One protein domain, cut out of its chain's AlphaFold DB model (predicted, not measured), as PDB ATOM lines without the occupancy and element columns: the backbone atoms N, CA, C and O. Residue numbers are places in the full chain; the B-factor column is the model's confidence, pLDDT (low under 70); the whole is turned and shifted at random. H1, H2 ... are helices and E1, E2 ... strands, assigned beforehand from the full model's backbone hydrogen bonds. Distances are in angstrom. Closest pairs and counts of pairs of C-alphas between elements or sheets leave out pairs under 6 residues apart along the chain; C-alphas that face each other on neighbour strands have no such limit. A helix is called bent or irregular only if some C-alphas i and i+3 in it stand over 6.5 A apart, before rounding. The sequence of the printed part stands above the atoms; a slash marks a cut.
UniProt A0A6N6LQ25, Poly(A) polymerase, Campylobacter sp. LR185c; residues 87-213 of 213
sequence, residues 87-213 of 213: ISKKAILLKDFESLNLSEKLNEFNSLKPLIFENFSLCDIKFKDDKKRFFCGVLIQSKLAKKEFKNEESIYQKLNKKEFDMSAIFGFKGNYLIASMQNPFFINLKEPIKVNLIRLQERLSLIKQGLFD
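Overview. This is residues 87 to 213 of the 213 residues of the protein "Poly(A) polymerase" of Campylobacter sp. LR185c (UniProt A0A6N6LQ25). A twisted sheet of five strands makes the body, with the long, bent strands E2 and E3 running through it and the short helices H1 and H2 at its margins. The long helix H3 reaches away from the sheet, near it only with residues 207 to 211, and residues 189 to 194 stick out at the far end. The printed part has 127 residues, with three named helices and five named strands in the order H1 E1 E2 E3 H2 E4 E5 H3; the sheet's order is E1 E2 E3 E5 E4, all antiparallel. The class is mixed, helices and strands, with 63 residues, under half, in named elements. The whole is compact, with a radius of gyration of the C-alphas of 14.3 A and spans of 42 by 30 by 29 A.

Arrangement. H1, residues 94 to 98, only grazes the sheet; its closest C-alpha to E1, residues 106 to 111, is that of Leu 94, 6.4 A from that of Phe 109. E1 and E2, residues 120 to 129, form a hairpin, with N 110 and O 126 2.8 A apart. Residues 115 to 116 pair antiparallel with residues 121 to 122 of E2. E2 and E3, residues 134 to 142, form a hairpin, with N 123 and O 139 2.8 A apart; these three strands are a meander, each the antiparallel neighbour of the one before. E2 bends by 63 degrees at residue 126 and E3 by 61 degrees at residue 137. H2, residues 152 to 156, is on the sheet at a height of 5.0 A, beside the strands and over none of them. The closest C-alphas of H2 and E5, residues 175 to 179, are those of Ile 155 and Ala 179, 5.2 A apart. E4, residues 169 to 172, and E5 form a hairpin, with N 177 and O 170 2.7 A apart. E3 and E5 are antiparallel neighbours, with N 140 and O 176 2.8 A apart. H3, residues 193 to 211, only grazes the sheet, and only just is on it, with 5 pairs of C-alphas within 10 A. Every O i to N i+4 pair is within hydrogen-bond range in H1 and H3; in H2 it is 0 of 1, with 2 of 2 O i to N i+3 pairs.

Along the chain. H1 begins at C-alpha 94, (-37.488, -28.486, 1.487). From first to last C-alpha, E1 measures 12.7 A, E2 25.1 A, E3 23.9 A, E5 13.4 A and H3 27.1 A. H3 ends at C-alpha 211, (-41.221, -52.159, -0.536).

Size, cuts and confidence. The C-alphas of Asp 130 and Lys 194, the two farthest apart, are 42.8 A apart. The printed part has no cut and ends at the chain's last residue, 213. The links H2 to E4 and E5 to H3 are long. The mean pLDDT of the printed part is 87.1, and residues 104 and 213 are under 70.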
ATOM      1  N   ILE A  87     -52.957 -36.894  -8.389       88.94
ATOM      2  CA  ILE A  87     -51.841 -35.943  -8.369       88.94
ATOM      3  C   ILE A  87     -52.114 -34.887  -7.292       88.94
ATOM      4  O   ILE A  87     -53.182 -34.268  -7.259       88.94
ATOM      5  N   SER A  88     -51.154 -34.671  -6.399       88.81
ATOM      6  CA  SER A  88     -51.201 -33.598  -5.408       88.81
ATOM      7  C   SER A  88     -51.148 -32.226  -6.081       88.81
ATOM      8  O   SER A  88     -50.442 -32.007  -7.064       88.81
ATOM      9  N   LYS A  89     -51.854 -31.248  -5.505       84.44
ATOM     10  CA  LYS A  89     -51.786 -29.851  -5.964       84.44
ATOM     11  C   LYS A  89     -50.496 -29.149  -5.530       84.44
ATOM     12  O   LYS A  89     -50.113 -28.169  -6.164       84.44
ATOM     13  N   LYS A  90     -49.850 -29.626  -4.463       86.50
ATOM     14  CA  LYS A  90     -48.659 -29.011  -3.863       86.50
ATOM     15  C   LYS A  90     -47.458 -29.945  -3.977       86.50
ATOM     16  O   LYS A  90     -47.591 -31.137  -3.706       86.50
ATOM     17  N   ALA A  91     -46.324 -29.380  -4.382       86.94
ATOM     18  CA  ALA A  91     -45.025 -30.041  -4.345       86.94
ATOM     19  C   ALA A  91     -44.507 -30.131  -2.898       86.94
ATOM     20  O   ALA A  91     -44.977 -29.394  -2.027       86.94
ATOM     21  N   ILE A  92     -43.562 -31.037  -2.649       86.50
ATOM     22  CA  ILE A  92     -42.929 -31.195  -1.332       86.50
ATOM     23  C   ILE A  92     -41.975 -30.020  -1.118       86.50
ATOM     24  O   ILE A  92     -41.154 -29.731  -1.989       86.50
ATOM     25  N   LEU A  93     -42.073 -29.329   0.014       87.88
ATOM     26  CA  LEU A  93     -41.141 -28.253   0.344       87.88
ATOM     27  C   LEU A  93     -39.870 -28.827   0.973       87.88
ATOM     28  O   LEU A  93     -39.901 -29.888   1.590       87.88
ATOM     29  N   LEU A  94     -38.761 -28.089   0.878       86.56
ATOM     30  CA  LEU A  94     -37.488 -28.486   1.487       86.56
ATOM     31  C   LEU A  94     -37.641 -28.815   2.980       86.56
ATOM     32  O   LEU A  94     -37.196 -29.867   3.416       86.56
ATOM     33  N   LYS A  95     -38.356 -27.971   3.738       86.50
ATOM     34  CA  LYS A  95     -38.610 -28.185   5.173       86.50
ATOM     35  C   LYS A  95     -39.326 -29.509   5.457       86.50
ATOM     36  O   LYS A  95     -39.006 -30.194   6.424       86.50
ATOM     37  N   ASP A  96     -40.283 -29.867   4.601       86.62
ATOM     38  CA  ASP A  96     -41.030 -31.117   4.736       86.62
ATOM     39  C   ASP A  96     -40.125 -32.311   4.410       86.62
ATOM     40  O   ASP A  96     -40.195 -33.331   5.087       86.62
ATOM     41  N   PHE A  97     -39.235 -32.178   3.421       88.12
ATOM     42  CA  PHE A  97     -38.252 -33.209   3.092       88.12
ATOM     43  C   PHE A  97     -37.201 -33.397   4.196       88.12
ATOM     44  O   PHE A  97     -36.919 -34.528   4.583       88.12
ATOM     45  N   GLU A  98     -36.652 -32.312   4.741       87.31
ATOM     46  CA  GLU A  98     -35.676 -32.350   5.840       87.31
ATOM     47  C   GLU A  98     -36.256 -33.030   7.086       87.31
ATOM     48  O   GLU A  98     -35.557 -33.787   7.757       87.31
ATOM     49  N   SER A  99     -37.562 -32.872   7.344       86.19
ATOM     50  CA  SER A  99     -38.245 -33.569   8.444       86.19
ATOM     51  C   SER A  99     -38.213 -35.104   8.328       86.19
ATOM     52  O   SER A  99     -38.383 -35.805   9.329       86.19
ATOM     53  N   LEU A 100     -37.952 -35.641   7.128       84.06
ATOM     54  CA  LEU A 100     -37.825 -37.080   6.878       84.06
ATOM     55  C   LEU A 100     -36.459 -37.635   7.304       84.06
ATOM     56  O   LEU A 100     -36.303 -38.852   7.359       84.06
ATOM     57  N   ASN A 101     -35.484 -36.769   7.615       81.19
ATOM     58  CA  ASN A 101     -34.123 -37.123   8.036       81.19
ATOM     59  C   ASN A 101     -33.379 -38.062   7.059       81.19
ATOM     60  O   ASN A 101     -32.509 -38.825   7.469       81.19
ATOM     61  N   LEU A 102     -33.717 -38.023   5.765       80.88
ATOM     62  CA  LEU A 102     -33.094 -38.861   4.730       80.88
ATOM     63  C   LEU A 102     -31.727 -38.343   4.255       80.88
ATOM     64  O   LEU A 102     -30.999 -39.068   3.590       80.88
ATOM     65  N   SER A 103     -31.395 -37.088   4.549       76.62
ATOM     66  CA  SER A 103     -30.111 -36.461   4.230       76.62
ATOM     67  C   SER A 103     -29.846 -35.357   5.251       76.62
ATOM     68  O   SER A 103     -30.793 -34.735   5.726       76.62
ATOM     69  N   GLU A 104     -28.577 -35.115   5.583       69.31
ATOM     70  CA  GLU A 104     -28.179 -34.180   6.646       69.31
ATOM     71  C   GLU A 104     -28.616 -32.741   6.342       69.31
ATOM     72  O   GLU A 104     -29.344 -32.132   7.124       69.31
ATOM     73  N   LYS A 105     -28.165 -32.206   5.201       79.81
ATOM     74  CA  LYS A 105     -28.428 -30.840   4.729       79.81
ATOM     75  C   LYS A 105     -28.344 -30.770   3.209       79.81
ATOM     76  O   LYS A 105     -27.547 -31.482   2.589       79.81
ATOM     77  N   LEU A 106     -29.196 -29.933   2.619       84.06
ATOM     78  CA  LEU A 106     -29.327 -29.780   1.174       84.06
ATOM     79  C   LEU A 106     -29.026 -28.343   0.748       84.06
ATOM     80  O   LEU A 106     -29.655 -27.400   1.224       84.06
ATOM     81  N   ASN A 107     -28.120 -28.193  -0.214       81.19
ATOM     82  CA  ASN A 107     -27.816 -26.904  -0.840       81.19
ATOM     83  C   ASN A 107     -28.850 -26.529  -1.905       81.19
ATOM     84  O   ASN A 107     -29.211 -25.366  -2.067       81.19
ATOM     85  N   GLU A 108     -29.314 -27.526  -2.654       86.62
ATOM     86  CA  GLU A 108     -30.297 -27.367  -3.720       86.62
ATOM     87  C   GLU A 108     -31.344 -28.464  -3.579       86.62
ATOM     88  O   GLU A 108     -30.993 -29.630  -3.398       86.62
ATOM     89  N   PHE A 109     -32.620 -28.105  -3.701       89.75
ATOM     90  CA  PHE A 109     -33.727 -29.052  -3.660       89.75
ATOM     91  C   PHE A 109     -34.828 -28.621  -4.620       89.75
ATOM     92  O   PHE A 109     -35.270 -27.471  -4.616       89.75
ATOM     93  N   ASN A 110     -35.283 -29.561  -5.439       89.31
ATOM     94  CA  ASN A 110     -36.429 -29.399  -6.312       89.31
ATOM     95  C   ASN A 110     -37.284 -30.665  -6.257       89.31
ATOM     96  O   ASN A 110     -36.757 -31.779  -6.276       89.31
ATOM     97  N   SER A 111     -38.599 -30.485  -6.215       90.56
ATOM     98  CA  SER A 111     -39.567 -31.574  -6.188       90.56
ATOM     99  C   SER A 111     -40.694 -31.307  -7.178       90.56
ATOM    100  O   SER A 111     -41.127 -30.168  -7.380       90.56
ATOM    101  N   LEU A 112     -41.182 -32.370  -7.812       88.50
ATOM    102  CA  LEU A 112     -42.401 -32.309  -8.612       88.50
ATOM    103  C   LEU A 112     -43.625 -32.638  -7.755       88.50
ATOM    104  O   LEU A 112     -43.535 -32.986  -6.577       88.50
ATOM    105  N   LYS A 113     -44.813 -32.502  -8.344       90.12
ATOM    106  CA  LYS A 113     -46.075 -32.808  -7.664       90.12
ATOM    107  C   LYS A 113     -46.141 -34.305  -7.317       90.12
ATOM    108  O   LYS A 113     -46.035 -35.124  -8.228       90.12
ATOM    109  N   PRO A 114     -46.361 -34.671  -6.043       90.12
ATOM    110  CA  PRO A 114     -46.503 -36.064  -5.650       90.12
ATOM    111  C   PRO A 114     -47.717 -36.744  -6.279       90.12
ATOM    112  O   PRO A 114     -48.801 -36.163  -6.358       90.12
ATOM    113  N   LEU A 115     -47.548 -38.008  -6.634       92.06
ATOM    114  CA  LEU A 115     -48.603 -38.961  -6.936       92.06
ATOM    115  C   LEU A 115     -49.001 -39.653  -5.634       92.06
ATOM    116  O   LEU A 115     -48.178 -40.293  -4.990       92.06
ATOM    117  N   ILE A 116     -50.252 -39.493  -5.219       91.12
ATOM    118  CA  ILE A 116     -50.785 -40.047  -3.976       91.12
ATOM    119  C   ILE A 116     -51.602 -41.284  -4.329       91.12
ATOM    120  O   ILE A 116     -52.677 -41.157  -4.916       91.12
ATOM    121  N   PHE A 117     -51.096 -42.453  -3.952       90.62
ATOM    122  CA  PHE A 117     -51.827 -43.717  -3.925       90.62
ATOM    123  C   PHE A 117     -52.427 -43.923  -2.525       90.62
ATOM    124  O   PHE A 117     -52.066 -43.227  -1.576       90.62
ATOM    125  N   GLU A 118     -53.323 -44.899  -2.371       86.38
ATOM    126  CA  GLU A 118     -53.930 -45.218  -1.066       86.38
ATOM    127  C   GLU A 118     -52.876 -45.551   0.008       86.38
ATOM    128  O   GLU A 118     -52.975 -45.096   1.147       86.38
ATOM    129  N   ASN A 119     -51.824 -46.283  -0.377       86.81
ATOM    130  CA  ASN A 119     -50.846 -46.862   0.554       86.81
ATOM    131  C   ASN A 119     -49.490 -46.139   0.591       86.81
ATOM    132  O   ASN A 119     -48.658 -46.416   1.465       86.81
ATOM    133  N   PHE A 120     -49.237 -45.248  -0.368       91.56
ATOM    134  CA  PHE A 120     -47.980 -44.513  -0.472       91.56
ATOM    135  C   PHE A 120     -48.101 -43.268  -1.349       91.56
ATOM    136  O   PHE A 120     -49.010 -43.151  -2.168       91.56
ATOM    137  N   SER A 121     -47.154 -42.349  -1.212       91.69
ATOM    138  CA  SER A 121     -46.922 -41.262  -2.157       91.69
ATOM    139  C   SER A 121     -45.625 -41.496  -2.924       91.69
ATOM    140  O   SER A 121     -44.672 -42.049  -2.379       91.69
ATOM    141  N   LEU A 122     -45.588 -41.075  -4.186       92.94
ATOM    142  CA  LEU A 122     -44.387 -41.042  -5.015       92.94
ATOM    143  C   LEU A 122     -44.149 -39.618  -5.506       92.94
ATOM    144  O   LEU A 122     -45.067 -38.975  -6.003       92.94
ATOM    145  N   CYS A 123     -42.927 -39.119  -5.395       91.69
ATOM    146  CA  CYS A 123     -42.565 -37.774  -5.824       91.69
ATOM    147  C   CYS A 123     -41.200 -37.790  -6.501       91.69
ATOM    148  O   CYS A 123     -40.247 -38.319  -5.938       91.69
ATOM    149  N   ASP A 124     -41.089 -37.182  -7.680       91.25
ATOM    150  CA  ASP A 124     -39.777 -36.951  -8.277       91.25
ATOM    151  C   ASP A 124     -39.060 -35.854  -7.506       91.25
ATOM    152  O   ASP A 124     -39.605 -34.766  -7.284       91.25
ATOM    153  N   ILE A 125     -37.822 -36.135  -7.136       92.06
ATOM    154  CA  ILE A 125     -36.988 -35.231  -6.359       92.06
ATOM    155  C   ILE A 125     -35.578 -35.193  -6.930       92.06
ATOM    156  O   ILE A 125     -35.015 -36.181  -7.410       92.06
ATOM    157  N   LYS A 126     -35.000 -34.003  -6.854       92.31
ATOM    158  CA  LYS A 126     -33.633 -33.722  -7.254       92.31
ATOM    159  C   LYS A 126     -33.014 -32.840  -6.191       92.31
ATOM    160  O   LYS A 126     -33.573 -31.793  -5.865       92.31
ATOM    161  N   PHE A 127     -31.862 -33.241  -5.679       91.56
ATOM    162  CA  PHE A 127     -31.157 -32.440  -4.694       91.56
ATOM    163  C   PHE A 127     -29.648 -32.579  -4.801       91.56
ATOM    164  O   PHE A 127     -29.118 -33.497  -5.433       91.56
ATOM    165  N   LYS A 128     -28.961 -31.637  -4.168       90.12
ATOM    166  CA  LYS A 128     -27.521 -31.671  -3.975       90.12
ATOM    167  C   LYS A 128     -27.222 -31.477  -2.500       90.12
ATOM    168  O   LYS A 128     -27.722 -30.530  -1.893       90.12
ATOM    169  N   ASP A 129     -26.424 -32.374  -1.949       86.00
ATOM    170  CA  ASP A 129     -26.044 -32.314  -0.543       86.00
ATOM    171  C   ASP A 129     -24.865 -31.351  -0.298       86.00
ATOM    172  O   ASP A 129     -24.297 -30.748  -1.224       86.00
ATOM    173  N   ASP A 130     -24.478 -31.214   0.968       83.38
ATOM    174  CA  ASP A 130     -23.331 -30.404   1.400       83.38
ATOM    175  C   ASP A 130     -21.983 -30.934   0.894       83.38
ATOM    176  O   ASP A 130     -21.061 -30.160   0.625       83.38
ATOM    177  N   LYS A 131     -21.886 -32.245   0.654       83.94
ATOM    178  CA  LYS A 131     -20.714 -32.902   0.051       83.94
ATOM    179  C   LYS A 131     -20.669 -32.734  -1.475       83.94
ATOM    180  O   LYS A 131     -19.806 -33.311  -2.133       83.94
ATOM    181  N   LYS A 132     -21.571 -31.925  -2.051       83.81
ATOM    182  CA  LYS A 132     -21.748 -31.688  -3.493       83.81
ATOM    183  C   LYS A 132     -22.102 -32.949  -4.296       83.81
ATOM    184  O   LYS A 132     -22.011 -32.914  -5.526       83.81
ATOM    185  N   ARG A 133     -22.535 -34.021  -3.635       87.12
ATOM    186  CA  ARG A 133     -23.087 -35.226  -4.257       87.12
ATOM    187  C   ARG A 133     -24.477 -34.904  -4.788       87.12
ATOM    188  O   ARG A 133     -25.255 -34.174  -4.174       87.12
ATOM    189  N   PHE A 134     -24.763 -35.418  -5.972       88.81
ATOM    190  CA  PHE A 134     -25.985 -35.120  -6.696       88.81
ATOM    191  C   PHE A 134     -26.923 -36.323  -6.665       88.81
ATOM    192  O   PHE A 134     -26.513 -37.423  -7.030       88.81
ATOM    193  N   PHE A 135     -28.177 -36.096  -6.280       90.31
ATOM    194  CA  PHE A 135     -29.234 -37.096  -6.331       90.31
ATOM    195  C   PHE A 135     -30.327 -36.683  -7.320       90.31
ATOM    196  O   PHE A 135     -30.778 -35.533  -7.347       90.31
ATOM    197  N   CYS A 136     -30.785 -37.651  -8.109       89.81
ATOM    198  CA  CYS A 136     -31.935 -37.529  -8.993       89.81
ATOM    199  C   CYS A 136     -32.690 -38.855  -9.009       89.81
ATOM    200  O   CYS A 136     -32.101 -39.911  -9.252       89.81
ATOM    201  N   GLY A 137     -33.993 -38.803  -8.759       91.44
ATOM    202  CA  GLY A 137     -34.816 -39.999  -8.726       91.44
ATOM    203  C   GLY A 137     -36.158 -39.738  -8.072       91.44
ATOM    204  O   GLY A 137     -36.739 -38.663  -8.232       91.44
ATOM    205  N   VAL A 138     -36.640 -40.730  -7.327       92.62
ATOM    206  CA  VAL A 138     -37.959 -40.691  -6.697       92.62
ATOM    207  C   VAL A 138     -37.882 -40.871  -5.188       92.62
ATOM    208  O   VAL A 138     -37.111 -41.682  -4.677       92.62
ATOM    209  N   LEU A 139     -38.724 -40.119  -4.489       92.88
ATOM    210  CA  LEU A 139     -39.079 -40.308  -3.093       92.88
ATOM    211  C   LEU A 139     -40.377 -41.105  -3.031       92.88
ATOM    212  O   LEU A 139     -41.388 -40.683  -3.593       92.88
ATOM    213  N   ILE A 140     -40.364 -42.213  -2.301       92.44
ATOM    214  CA  ILE A 140     -41.560 -42.973  -1.958       92.44
ATOM    215  C   ILE A 140     -41.778 -42.870  -0.455       92.44
ATOM    216  O   ILE A 140     -40.893 -43.215   0.322       92.44
ATOM    217  N   GLN A 141     -42.959 -42.416  -0.040       90.00
ATOM    218  CA  GLN A 141     -43.341 -42.384   1.371       90.00
ATOM    219  C   GLN A 141     -44.514 -43.324   1.585       90.00
ATOM    220  O   GLN A 141     -45.562 -43.180   0.962       90.00
ATOM    221  N   SER A 142     -44.363 -44.279   2.488       87.62
ATOM    222  CA  SER A 142     -45.404 -45.222   2.845       87.62
ATOM    223  C   SER A 142     -45.548 -45.331   4.353       87.62
ATOM    224  O   SER A 142     -44.572 -45.358   5.094       87.62
ATOM    225  N   LYS A 143     -46.799 -45.468   4.799       78.81
ATOM    226  CA  LYS A 143     -47.124 -45.815   6.186       78.81
ATOM    227  C   LYS A 143     -47.042 -47.321   6.463       78.81
ATOM    228  O   LYS A 143     -47.031 -47.714   7.622       78.81
ATOM    229  N   LEU A 144     -47.041 -48.152   5.417       79.81
ATOM    230  CA  LEU A 144     -47.123 -49.614   5.517       79.81
ATOM    231  C   LEU A 144     -45.769 -50.304   5.324       79.81
ATOM    232  O   LEU A 144     -45.573 -51.406   5.830       79.81
ATOM    233  N   ALA A 145     -44.842 -49.669   4.609       79.00
ATOM    234  CA  ALA A 145     -43.543 -50.249   4.306       79.00
ATOM    235  C   ALA A 145     -42.639 -50.312   5.552       79.00
ATOM    236  O   ALA A 145     -42.450 -49.320   6.259       79.00
ATOM    237  N   LYS A 146     -42.079 -51.500   5.815       75.50
ATOM    238  CA  LYS A 146     -41.238 -51.787   6.994       75.50
ATOM    239  C   LYS A 146     -39.780 -52.098   6.657       75.50
ATOM    240  O   LYS A 146     -38.962 -52.195   7.567       75.50
ATOM    241  N   LYS A 147     -39.446 -52.275   5.376       83.00
ATOM    242  CA  LYS A 147     -38.075 -52.581   4.948       83.00
ATOM    243  C   LYS A 147     -37.168 -51.378   5.180       83.00
ATOM    244  O   LYS A 147     -37.588 -50.241   4.981       83.00
ATOM    245  N   GLU A 148     -35.926 -51.629   5.569       84.81
ATOM    246  CA  GLU A 148     -34.905 -50.595   5.729       84.81
ATOM    247  C   GLU A 148     -33.734 -50.873   4.790       84.81
ATOM    248  O   GLU A 148     -33.230 -51.994   4.721       84.81
ATOM    249  N   PHE A 149     -33.270 -49.831   4.105       86.50
ATOM    250  CA  PHE A 149     -32.116 -49.861   3.216       86.50
ATOM    251  C   PHE A 149     -31.097 -48.853   3.736       86.50
ATOM    252  O   PHE A 149     -31.215 -47.652   3.503       86.50
ATOM    253  N   LYS A 150     -30.112 -49.342   4.496       83.81
ATOM    254  CA  LYS A 150     -29.188 -48.495   5.274       83.81
ATOM    255  C   LYS A 150     -28.000 -47.952   4.476       83.81
ATOM    256  O   LYS A 150     -27.265 -47.115   4.985       83.81
ATOM    257  N   ASN A 151     -27.794 -48.420   3.246       85.31
ATOM    258  CA  ASN A 151     -26.649 -48.014   2.437       85.31
ATOM    259  C   ASN A 151     -26.945 -46.726   1.648       85.31
ATOM    260  O   ASN A 151     -27.390 -46.791   0.502       85.31
ATOM    261  N   GLU A 152     -26.688 -45.563   2.252       84.88
ATOM    262  CA  GLU A 152     -26.863 -44.250   1.604       84.88
ATOM    263  C   GLU A 152     -25.962 -44.080   0.373       84.88
ATOM    264  O   GLU A 152     -26.343 -43.436  -0.597       84.88
ATOM    265  N   GLU A 153     -24.776 -44.694   0.338       85.75
ATOM    266  CA  GLU A 153     -23.874 -44.532  -0.810       85.75
ATOM    267  C   GLU A 153     -24.432 -45.146  -2.101       85.75
ATOM    268  O   GLU A 153     -24.053 -44.729  -3.196       85.75
ATOM    269  N   SER A 154     -25.374 -46.088  -1.988       85.62
ATOM    270  CA  SER A 154     -25.991 -46.756  -3.136       85.62
ATOM    271  C   SER A 154     -26.725 -45.787  -4.073       85.62
ATOM    272  O   SER A 154     -26.670 -45.965  -5.289       85.62
ATOM    273  N   ILE A 155     -27.341 -44.725  -3.540       88.00
ATOM    274  CA  ILE A 155     -28.121 -43.758  -4.330       88.00
ATOM    275  C   ILE A 155     -27.262 -42.730  -5.078       88.00
ATOM    276  O   ILE A 155     -27.775 -42.020  -5.941       88.00
ATOM    277  N   TYR A 156     -25.960 -42.657  -4.783       87.50
ATOM    278  CA  TYR A 156     -25.016 -41.763  -5.465       87.50
ATOM    279  C   TYR A 156     -24.173 -42.476  -6.528       87.50
ATOM    280  O   TYR A 156     -23.315 -41.859  -7.164       87.50
ATOM    281  N   GLN A 157     -24.397 -43.775  -6.736       84.38
ATOM    282  CA  GLN A 157     -23.694 -44.536  -7.760       84.38
ATOM    283  C   GLN A 157     -24.150 -44.134  -9.164       84.38
ATOM    284  O   GLN A 157     -25.291 -43.734  -9.403       84.38
ATOM    285  N   LYS A 158     -23.241 -44.266 -10.132       81.50
ATOM    286  CA  LYS A 158     -23.549 -43.978 -11.533       81.50
ATOM    287  C   LYS A 158     -24.559 -44.999 -12.063       81.50
ATOM    288  O   LYS A 158     -24.257 -46.184 -12.177       81.50
ATOM    289  N   LEU A 159     -25.741 -44.517 -12.439       82.38
ATOM    290  CA  LEU A 159     -26.786 -45.340 -13.038       82.38
ATOM    291  C   LEU A 159     -26.428 -45.683 -14.492       82.38
ATOM    292  O   LEU A 159     -26.219 -44.795 -15.319       82.38
ATOM    293  N   ASN A 160     -26.377 -46.979 -14.807       77.12
ATOM    294  CA  ASN A 160     -26.077 -47.473 -16.158       77.12
ATOM    295  C   ASN A 160     -27.339 -47.719 -17.000       77.12
ATOM    296  O   ASN A 160     -27.277 -47.701 -18.229       77.12
ATOM    297  N   LYS A 161     -28.488 -47.948 -16.353       81.06
ATOM    298  CA  LYS A 161     -29.773 -48.199 -17.016       81.06
ATOM    299  C   LYS A 161     -30.597 -46.912 -17.081       81.06
ATOM    300  O   LYS A 161     -30.612 -46.129 -16.135       81.06
ATOM    301  N   LYS A 162     -31.287 -46.702 -18.207       79.19
ATOM    302  CA  LYS A 162     -32.264 -45.607 -18.359       79.19
ATOM    303  C   LYS A 162     -33.590 -45.923 -17.680       79.19
ATOM    304  O   LYS A 162     -34.233 -45.023 -17.157       79.19
ATOM    305  N   GLU A 163     -33.983 -47.188 -17.727       81.81
ATOM    306  CA  GLU A 163     -35.223 -47.658 -17.131       81.81
ATOM    307  C   GLU A 163     -35.174 -47.621 -15.603       81.81
ATOM    308  O   GLU A 163     -34.118 -47.831 -15.006       81.81
ATOM    309  N   PHE A 164     -36.338 -47.402 -14.991       85.25
ATOM    310  CA  PHE A 164     -36.495 -47.453 -13.543       85.25
ATOM    311  C   PHE A 164     -36.114 -48.834 -12.995       85.25
ATOM    312  O   PHE A 164     -36.573 -49.856 -13.494       85.25
ATOM    313  N   ASP A 165     -35.306 -48.870 -11.946       84.19
ATOM    314  CA  ASP A 165     -34.888 -50.086 -11.248       84.19
ATOM    315  C   ASP A 165     -34.774 -49.752  -9.753       84.19
ATOM    316  O   ASP A 165     -34.567 -48.595  -9.391       84.19
ATOM    317  N   MET A 166     -34.910 -50.749  -8.882       83.31
ATOM    318  CA  MET A 166     -34.774 -50.589  -7.428       83.31
ATOM    319  C   MET A 166     -33.400 -51.022  -6.905       83.31
ATOM    320  O   MET A 166     -33.230 -51.261  -5.715       83.31
ATOM    321  N   SER A 167     -32.402 -51.103  -7.786       83.75
ATOM    322  CA  SER A 167     -31.025 -51.462  -7.427       83.75
ATOM    323  C   SER A 167     -30.321 -50.414  -6.558       83.75
ATOM    324  O   SER A 167     -29.518 -50.778  -5.702       83.75
ATOM    325  N   ALA A 168     -30.629 -49.128  -6.742       88.81
ATOM    326  CA  ALA A 168     -30.047 -48.019  -5.990       88.81
ATOM    327  C   ALA A 168     -31.099 -47.397  -5.063       88.81
ATOM    328  O   ALA A 168     -31.758 -46.417  -5.422       88.81
ATOM    329  N   ILE A 169     -31.279 -48.002  -3.886       90.44
ATOM    330  CA  ILE A 169     -32.292 -47.620  -2.901       90.44
ATOM    331  C   ILE A 169     -31.677 -47.345  -1.528       90.44
ATOM    332  O   ILE A 169     -30.887 -48.125  -0.997       90.44
ATOM    333  N   PHE A 170     -32.115 -46.252  -0.919       90.94
ATOM    334  CA  PHE A 170     -31.826 -45.892   0.462       90.94
ATOM    335  C   PHE A 170     -33.122 -45.485   1.152       90.94
ATOM    336  O   PHE A 170     -33.933 -44.774   0.571       90.94
ATOM    337  N   GLY A 171     -33.348 -45.902   2.390       86.94
ATOM    338  CA  GLY A 171     -34.561 -45.497   3.086       86.94
ATOM    339  C   GLY A 171     -34.741 -46.138   4.443       86.94
ATOM    340  O   GLY A 171     -34.322 -47.272   4.678       86.94
ATOM    341  N   PHE A 172     -35.401 -45.414   5.335       82.62
ATOM    342  CA  PHE A 172     -35.739 -45.879   6.671       82.62
ATOM    343  C   PHE A 172     -37.095 -45.310   7.103       82.62
ATOM    344  O   PHE A 172     -37.543 -44.274   6.607       82.62
ATOM    345  N   LYS A 173     -37.766 -46.000   8.040       83.38
ATOM    346  CA  LYS A 173     -39.069 -45.594   8.608       83.38
ATOM    347  C   LYS A 173     -40.132 -45.252   7.549       83.38
ATOM    348  O   LYS A 173     -40.851 -44.263   7.679       83.38
ATOM    349  N   GLY A 174     -40.217 -46.060   6.494       84.94
ATOM    350  CA  GLY A 174     -41.235 -45.912   5.453       84.94
ATOM    351  C   GLY A 174     -40.976 -44.790   4.443       84.94
ATOM    352  O   GLY A 174     -41.836 -44.543   3.602       84.94
ATOM    353  N   ASN A 175     -39.817 -44.123   4.475       90.75
ATOM    354  CA  ASN A 175     -39.414 -43.160   3.448       90.75
ATOM    355  C   ASN A 175     -38.220 -43.704   2.655       90.75
ATOM    356  O   ASN A 175     -37.213 -44.084   3.251       90.75
ATOM    357  N   TYR A 176     -38.325 -43.721   1.326       91.44
ATOM    358  CA  TYR A 176     -37.347 -44.333   0.425       91.44
ATOM    359  C   TYR A 176     -36.937 -43.381  -0.692       91.44
ATOM    360  O   TYR A 176     -37.783 -42.830  -1.388       91.44
ATOM    361  N   LEU A 177     -35.634 -43.247  -0.890       91.94
ATOM    362  CA  LEU A 177     -34.984 -42.637  -2.037       91.94
ATOM    363  C   LEU A 177     -34.554 -43.737  -2.997       91.94
ATOM    364  O   LEU A 177     -33.781 -44.619  -2.626       91.94
ATOM    365  N   ILE A 178     -35.033 -43.670  -4.232       91.94
ATOM    366  CA  ILE A 178     -34.614 -44.575  -5.302       91.94
ATOM    367  C   ILE A 178     -33.998 -43.722  -6.400       91.94
ATOM    368  O   ILE A 178     -34.679 -42.883  -6.998       91.94
ATOM    369  N   ALA A 179     -32.706 -43.916  -6.652       90.94
ATOM    370  CA  ALA A 179     -32.013 -43.208  -7.717       90.94
ATOM    371  C   ALA A 179     -32.481 -43.752  -9.070       90.94
ATOM    372  O   ALA A 179     -32.414 -44.952  -9.331       90.94
ATOM    373  N   SER A 180     -32.963 -42.866  -9.942       89.69
ATOM    374  CA  SER A 180     -33.430 -43.247 -11.273       89.69
ATOM    375  C   SER A 180     -33.245 -42.109 -12.268       89.69
ATOM    376  O   SER A 180     -33.502 -40.945 -11.964       89.69
ATOM    377  N   MET A 181     -32.851 -42.461 -13.492       84.25
ATOM    378  CA  MET A 181     -32.760 -41.517 -14.613       84.25
ATOM    379  C   MET A 181     -34.138 -41.179 -15.195       84.25
ATOM    380  O   MET A 181     -34.292 -40.151 -15.855       84.25
ATOM    381  N   GLN A 182     -35.127 -42.046 -14.975       85.75
ATOM    382  CA  GLN A 182     -36.473 -41.915 -15.519       85.75
ATOM    383  C   GLN A 182     -37.518 -42.183 -14.435       85.75
ATOM    384  O   GLN A 182     -37.390 -43.124 -13.649       85.75
ATOM    385  N   ASN A 183     -38.568 -41.361 -14.397       86.81
ATOM    386  CA  ASN A 183     -39.695 -41.568 -13.489       86.81
ATOM    387  C   ASN A 183     -40.352 -42.941 -13.783       86.81
ATOM    388  O   ASN A 183     -40.578 -43.255 -14.958       86.81
ATOM    389  N   PRO A 184     -40.668 -43.766 -12.762       86.94
ATOM    390  CA  PRO A 184     -41.352 -45.052 -12.938       86.94
ATOM    391  C   PRO A 184     -42.689 -44.943 -13.679       86.94
ATOM    392  O   PRO A 184     -43.100 -45.896 -14.335       86.94
ATOM    393  N   PHE A 185     -43.344 -43.785 -13.603       90.50
ATOM    394  CA  PHE A 185     -44.597 -43.476 -14.278       90.50
ATOM    395  C   PHE A 185     -44.433 -42.583 -15.518       90.50
ATOM    396  O   PHE A 185     -45.352 -41.863 -15.907       90.50
ATOM    397  N   PHE A 186     -43.259 -42.617 -16.150       88.38
ATOM    398  CA  PHE A 186     -43.006 -41.912 -17.402       88.38
ATOM    399  C   PHE A 186     -43.783 -42.522 -18.578       88.38
ATOM    400  O   PHE A 186     -43.817 -43.742 -18.752       88.38
ATOM    401  N   ILE A 187     -44.328 -41.663 -19.441       88.88
ATOM    402  CA  ILE A 187     -45.068 -42.060 -20.643       88.88
ATOM    403  C   ILE A 187     -44.229 -41.752 -21.880       88.88
ATOM    404  O   ILE A 187     -43.863 -40.609 -22.136       88.88
ATOM    405  N   ASN A 188     -43.943 -42.777 -22.679       89.50
ATOM    406  CA  ASN A 188     -43.283 -42.629 -23.968       89.50
ATOM    407  C   ASN A 188     -44.328 -42.569 -25.089       89.50
ATOM    408  O   ASN A 188     -44.757 -43.608 -25.592       89.50
ATOM    409  N   LEU A 189     -44.698 -41.365 -25.533       88.19
ATOM    410  CA  LEU A 189     -45.660 -41.186 -26.633       88.19
ATOM    411  C   LEU A 189     -45.171 -41.688 -28.005       88.19
ATOM    412  O   LEU A 189     -45.955 -41.725 -28.950       88.19
ATOM    413  N   LYS A 190     -43.898 -42.087 -28.144       89.56
ATOM    414  CA  LYS A 190     -43.425 -42.780 -29.359       89.56
ATOM    415  C   LYS A 190     -43.953 -44.210 -29.455       89.56
ATOM    416  O   LYS A 190     -43.936 -44.793 -30.533       89.56
ATOM    417  N   GLU A 191     -44.380 -44.778 -28.333       91.12
ATOM    418  CA  GLU A 191     -44.923 -46.128 -28.244       91.12
ATOM    419  C   GLU A 191     -46.450 -46.099 -28.093       91.12
ATOM    420  O   GLU A 191     -47.016 -45.112 -27.612       91.12
ATOM    421  N   PRO A 192     -47.150 -47.192 -28.448       91.06
ATOM    422  CA  PRO A 192     -48.590 -47.283 -28.249       91.06
ATOM    423  C   PRO A 192     -48.993 -47.086 -26.779       91.06
ATOM    424  O   PRO A 192     -48.344 -47.595 -25.864       91.06
ATOM    425  N   ILE A 193     -50.131 -46.422 -26.542       89.69
ATOM    426  CA  ILE A 193     -50.656 -46.163 -25.185       89.69
ATOM    427  C   ILE A 193     -50.817 -47.464 -24.386       89.69
ATOM    428  O   ILE A 193     -50.477 -47.506 -23.208       89.69
ATOM    429  N   LYS A 194     -51.260 -48.555 -25.027       90.19
ATOM    430  CA  LYS A 194     -51.399 -49.871 -24.375       90.19
ATOM    431  C   LYS A 194     -50.076 -50.381 -23.792       90.19
ATOM    432  O   LYS A 194     -50.068 -50.880 -22.674       90.19
ATOM    433  N   VAL A 195     -48.972 -50.225 -24.527       91.94
ATOM    434  CA  VAL A 195     -47.634 -50.640 -24.074       91.94
ATOM    435  C   VAL A 195     -47.197 -49.795 -22.881       91.94
ATOM    436  O   VAL A 195     -46.704 -50.333 -21.894       91.94
ATOM    437  N   ASN A 196     -47.457 -48.484 -22.931       91.50
ATOM    438  CA  ASN A 196     -47.202 -47.600 -21.797       91.50
ATOM    439  C   ASN A 196     -47.993 -48.034 -20.558       91.50
ATOM    440  O   ASN A 196     -47.391 -48.211 -19.508       91.50
ATOM    441  N   LEU A 197     -49.303 -48.275 -20.669       91.62
ATOM    442  CA  LEU A 197     -50.132 -48.699 -19.532       91.62
ATOM    443  C   LEU A 197     -49.655 -50.019 -18.906       91.62
ATOM    444  O   LEU A 197     -49.605 -50.119 -17.682       91.62
ATOM    445  N   ILE A 198     -49.257 -51.000 -19.725       93.31
ATOM    446  CA  ILE A 198     -48.670 -52.260 -19.236       93.31
ATOM    447  C   ILE A 198     -47.387 -51.969 -18.450       93.31
ATOM    448  O   ILE A 198     -47.259 -52.407 -17.309       93.31
ATOM    449  N   ARG A 199     -46.481 -51.153 -19.002       92.44
ATOM    450  CA  ARG A 199     -45.234 -50.770 -18.329       92.44
ATOM    451  C   ARG A 199     -45.493 -50.034 -17.010       92.44
ATOM    452  O   ARG A 199     -44.838 -50.329 -16.015       92.44
ATOM    453  N   LEU A 200     -46.447 -49.101 -16.969       93.19
ATOM    454  CA  LEU A 200     -46.826 -48.396 -15.736       93.19
ATOM    455  C   LEU A 200     -47.310 -49.383 -14.663       93.19
ATOM    456  O   LEU A 200     -46.941 -49.257 -13.493       93.19
ATOM    457  N   GLN A 201     -48.088 -50.392 -15.065       93.38
ATOM    458  CA  GLN A 201     -48.564 -51.440 -14.168       93.38
ATOM    459  C   GLN A 201     -47.420 -52.324 -13.655       93.38
ATOM    460  O   GLN A 201     -47.353 -52.598 -12.459       93.38
ATOM    461  N   GLU A 202     -46.493 -52.731 -14.523       93.38
ATOM    462  CA  GLU A 202     -45.302 -53.499 -14.139       93.38
ATOM    463  C   GLU A 202     -44.442 -52.737 -13.126       93.38
ATOM    464  O   GLU A 202     -44.022 -53.306 -12.119       93.38
ATOM    465  N   ARG A 203     -44.223 -51.431 -13.336       91.88
ATOM    466  CA  ARG A 203     -43.459 -50.584 -12.405       91.88
ATOM    467  C   ARG A 203     -44.175 -50.400 -11.070       91.88
ATOM    468  O   ARG A 203     -43.522 -50.433 -10.029       91.88
ATOM    469  N   LEU A 204     -45.501 -50.265 -11.082       92.12
ATOM    470  CA  LEU A 204     -46.301 -50.226  -9.858       92.12
ATOM    471  C   LEU A 204     -46.189 -51.539  -9.071       92.12
ATOM    472  O   LEU A 204     -45.989 -51.504  -7.858       92.12
ATOM    473  N   SER A 205     -46.293 -52.684  -9.749       91.00
ATOM    474  CA  SER A 205     -46.131 -54.008  -9.136       91.00
ATOM    475  C   SER A 205     -44.725 -54.207  -8.581       91.00
ATOM    476  O   SER A 205     -44.583 -54.673  -7.456       91.00
ATOM    477  N   LEU A 206     -43.698 -53.780  -9.320       90.62
ATOM    478  CA  LEU A 206     -42.308 -53.818  -8.875       90.62
ATOM    479  C   LEU A 206     -42.134 -53.026  -7.572       90.62
ATOM    480  O   LEU A 206     -41.606 -53.571  -6.610       90.62
ATOM    481  N   ILE A 207     -42.648 -51.792  -7.499       89.31
ATOM    482  CA  ILE A 207     -42.627 -50.964  -6.280       89.31
ATOM    483  C   ILE A 207     -43.347 -51.660  -5.115       89.31
ATOM    484  O   ILE A 207     -42.823 -51.679  -3.999       89.31
ATOM    485  N   LYS A 208     -44.524 -52.248  -5.368       88.00
ATOM    486  CA  LYS A 208     -45.292 -52.990  -4.357       88.00
ATOM    487  C   LYS A 208     -44.487 -54.171  -3.796       88.00
ATOM    488  O   LYS A 208     -44.289 -54.241  -2.587       88.00
ATOM    489  N   GLN A 209     -43.921 -55.000  -4.667       87.25
ATOM    490  CA  GLN A 209     -43.116 -56.164  -4.283       87.25
ATOM    491  C   GLN A 209     -41.814 -55.790  -3.566       87.25
ATOM    492  O   GLN A 209     -41.402 -56.434  -2.603       87.25
ATOM    493  N   GLY A 210     -41.132 -54.733  -4.010       84.31
ATOM    494  CA  GLY A 210     -39.862 -54.358  -3.393       84.31
ATOM    495  C   GLY A 210     -40.019 -53.736  -2.009       84.31
ATOM    496  O   GLY A 210     -39.173 -53.995  -1.155       84.31
ATOM    497  N   LEU A 211     -41.083 -52.961  -1.761       83.44
ATOM    498  CA  LEU A 211     -41.221 -52.159  -0.536       83.44
ATOM    499  C   LEU A 211     -42.286 -52.653   0.455       83.44
ATOM    500  O   LEU A 211     -42.153 -52.368   1.648       83.44
ATOM    501  N   PHE A 212     -43.333 -53.338  -0.010       80.12
ATOM    502  CA  PHE A 212     -44.529 -53.640   0.790       80.12
ATOM    503  C   PHE A 212     -44.747 -55.134   1.043       80.12
ATOM    504  O   PHE A 212     -45.327 -55.455   2.080       80.12
ATOM    505  N   ASP A 213     -44.287 -56.002   0.139       65.88
ATOM    506  CA  ASP A 213     -44.233 -57.461   0.346       65.88
ATOM    507  C   ASP A 213     -43.019 -57.842   1.204       65.88
ATOM    508  O   ASP A 213     -43.146 -58.679   2.122       65.88
TER     509      ASP A 213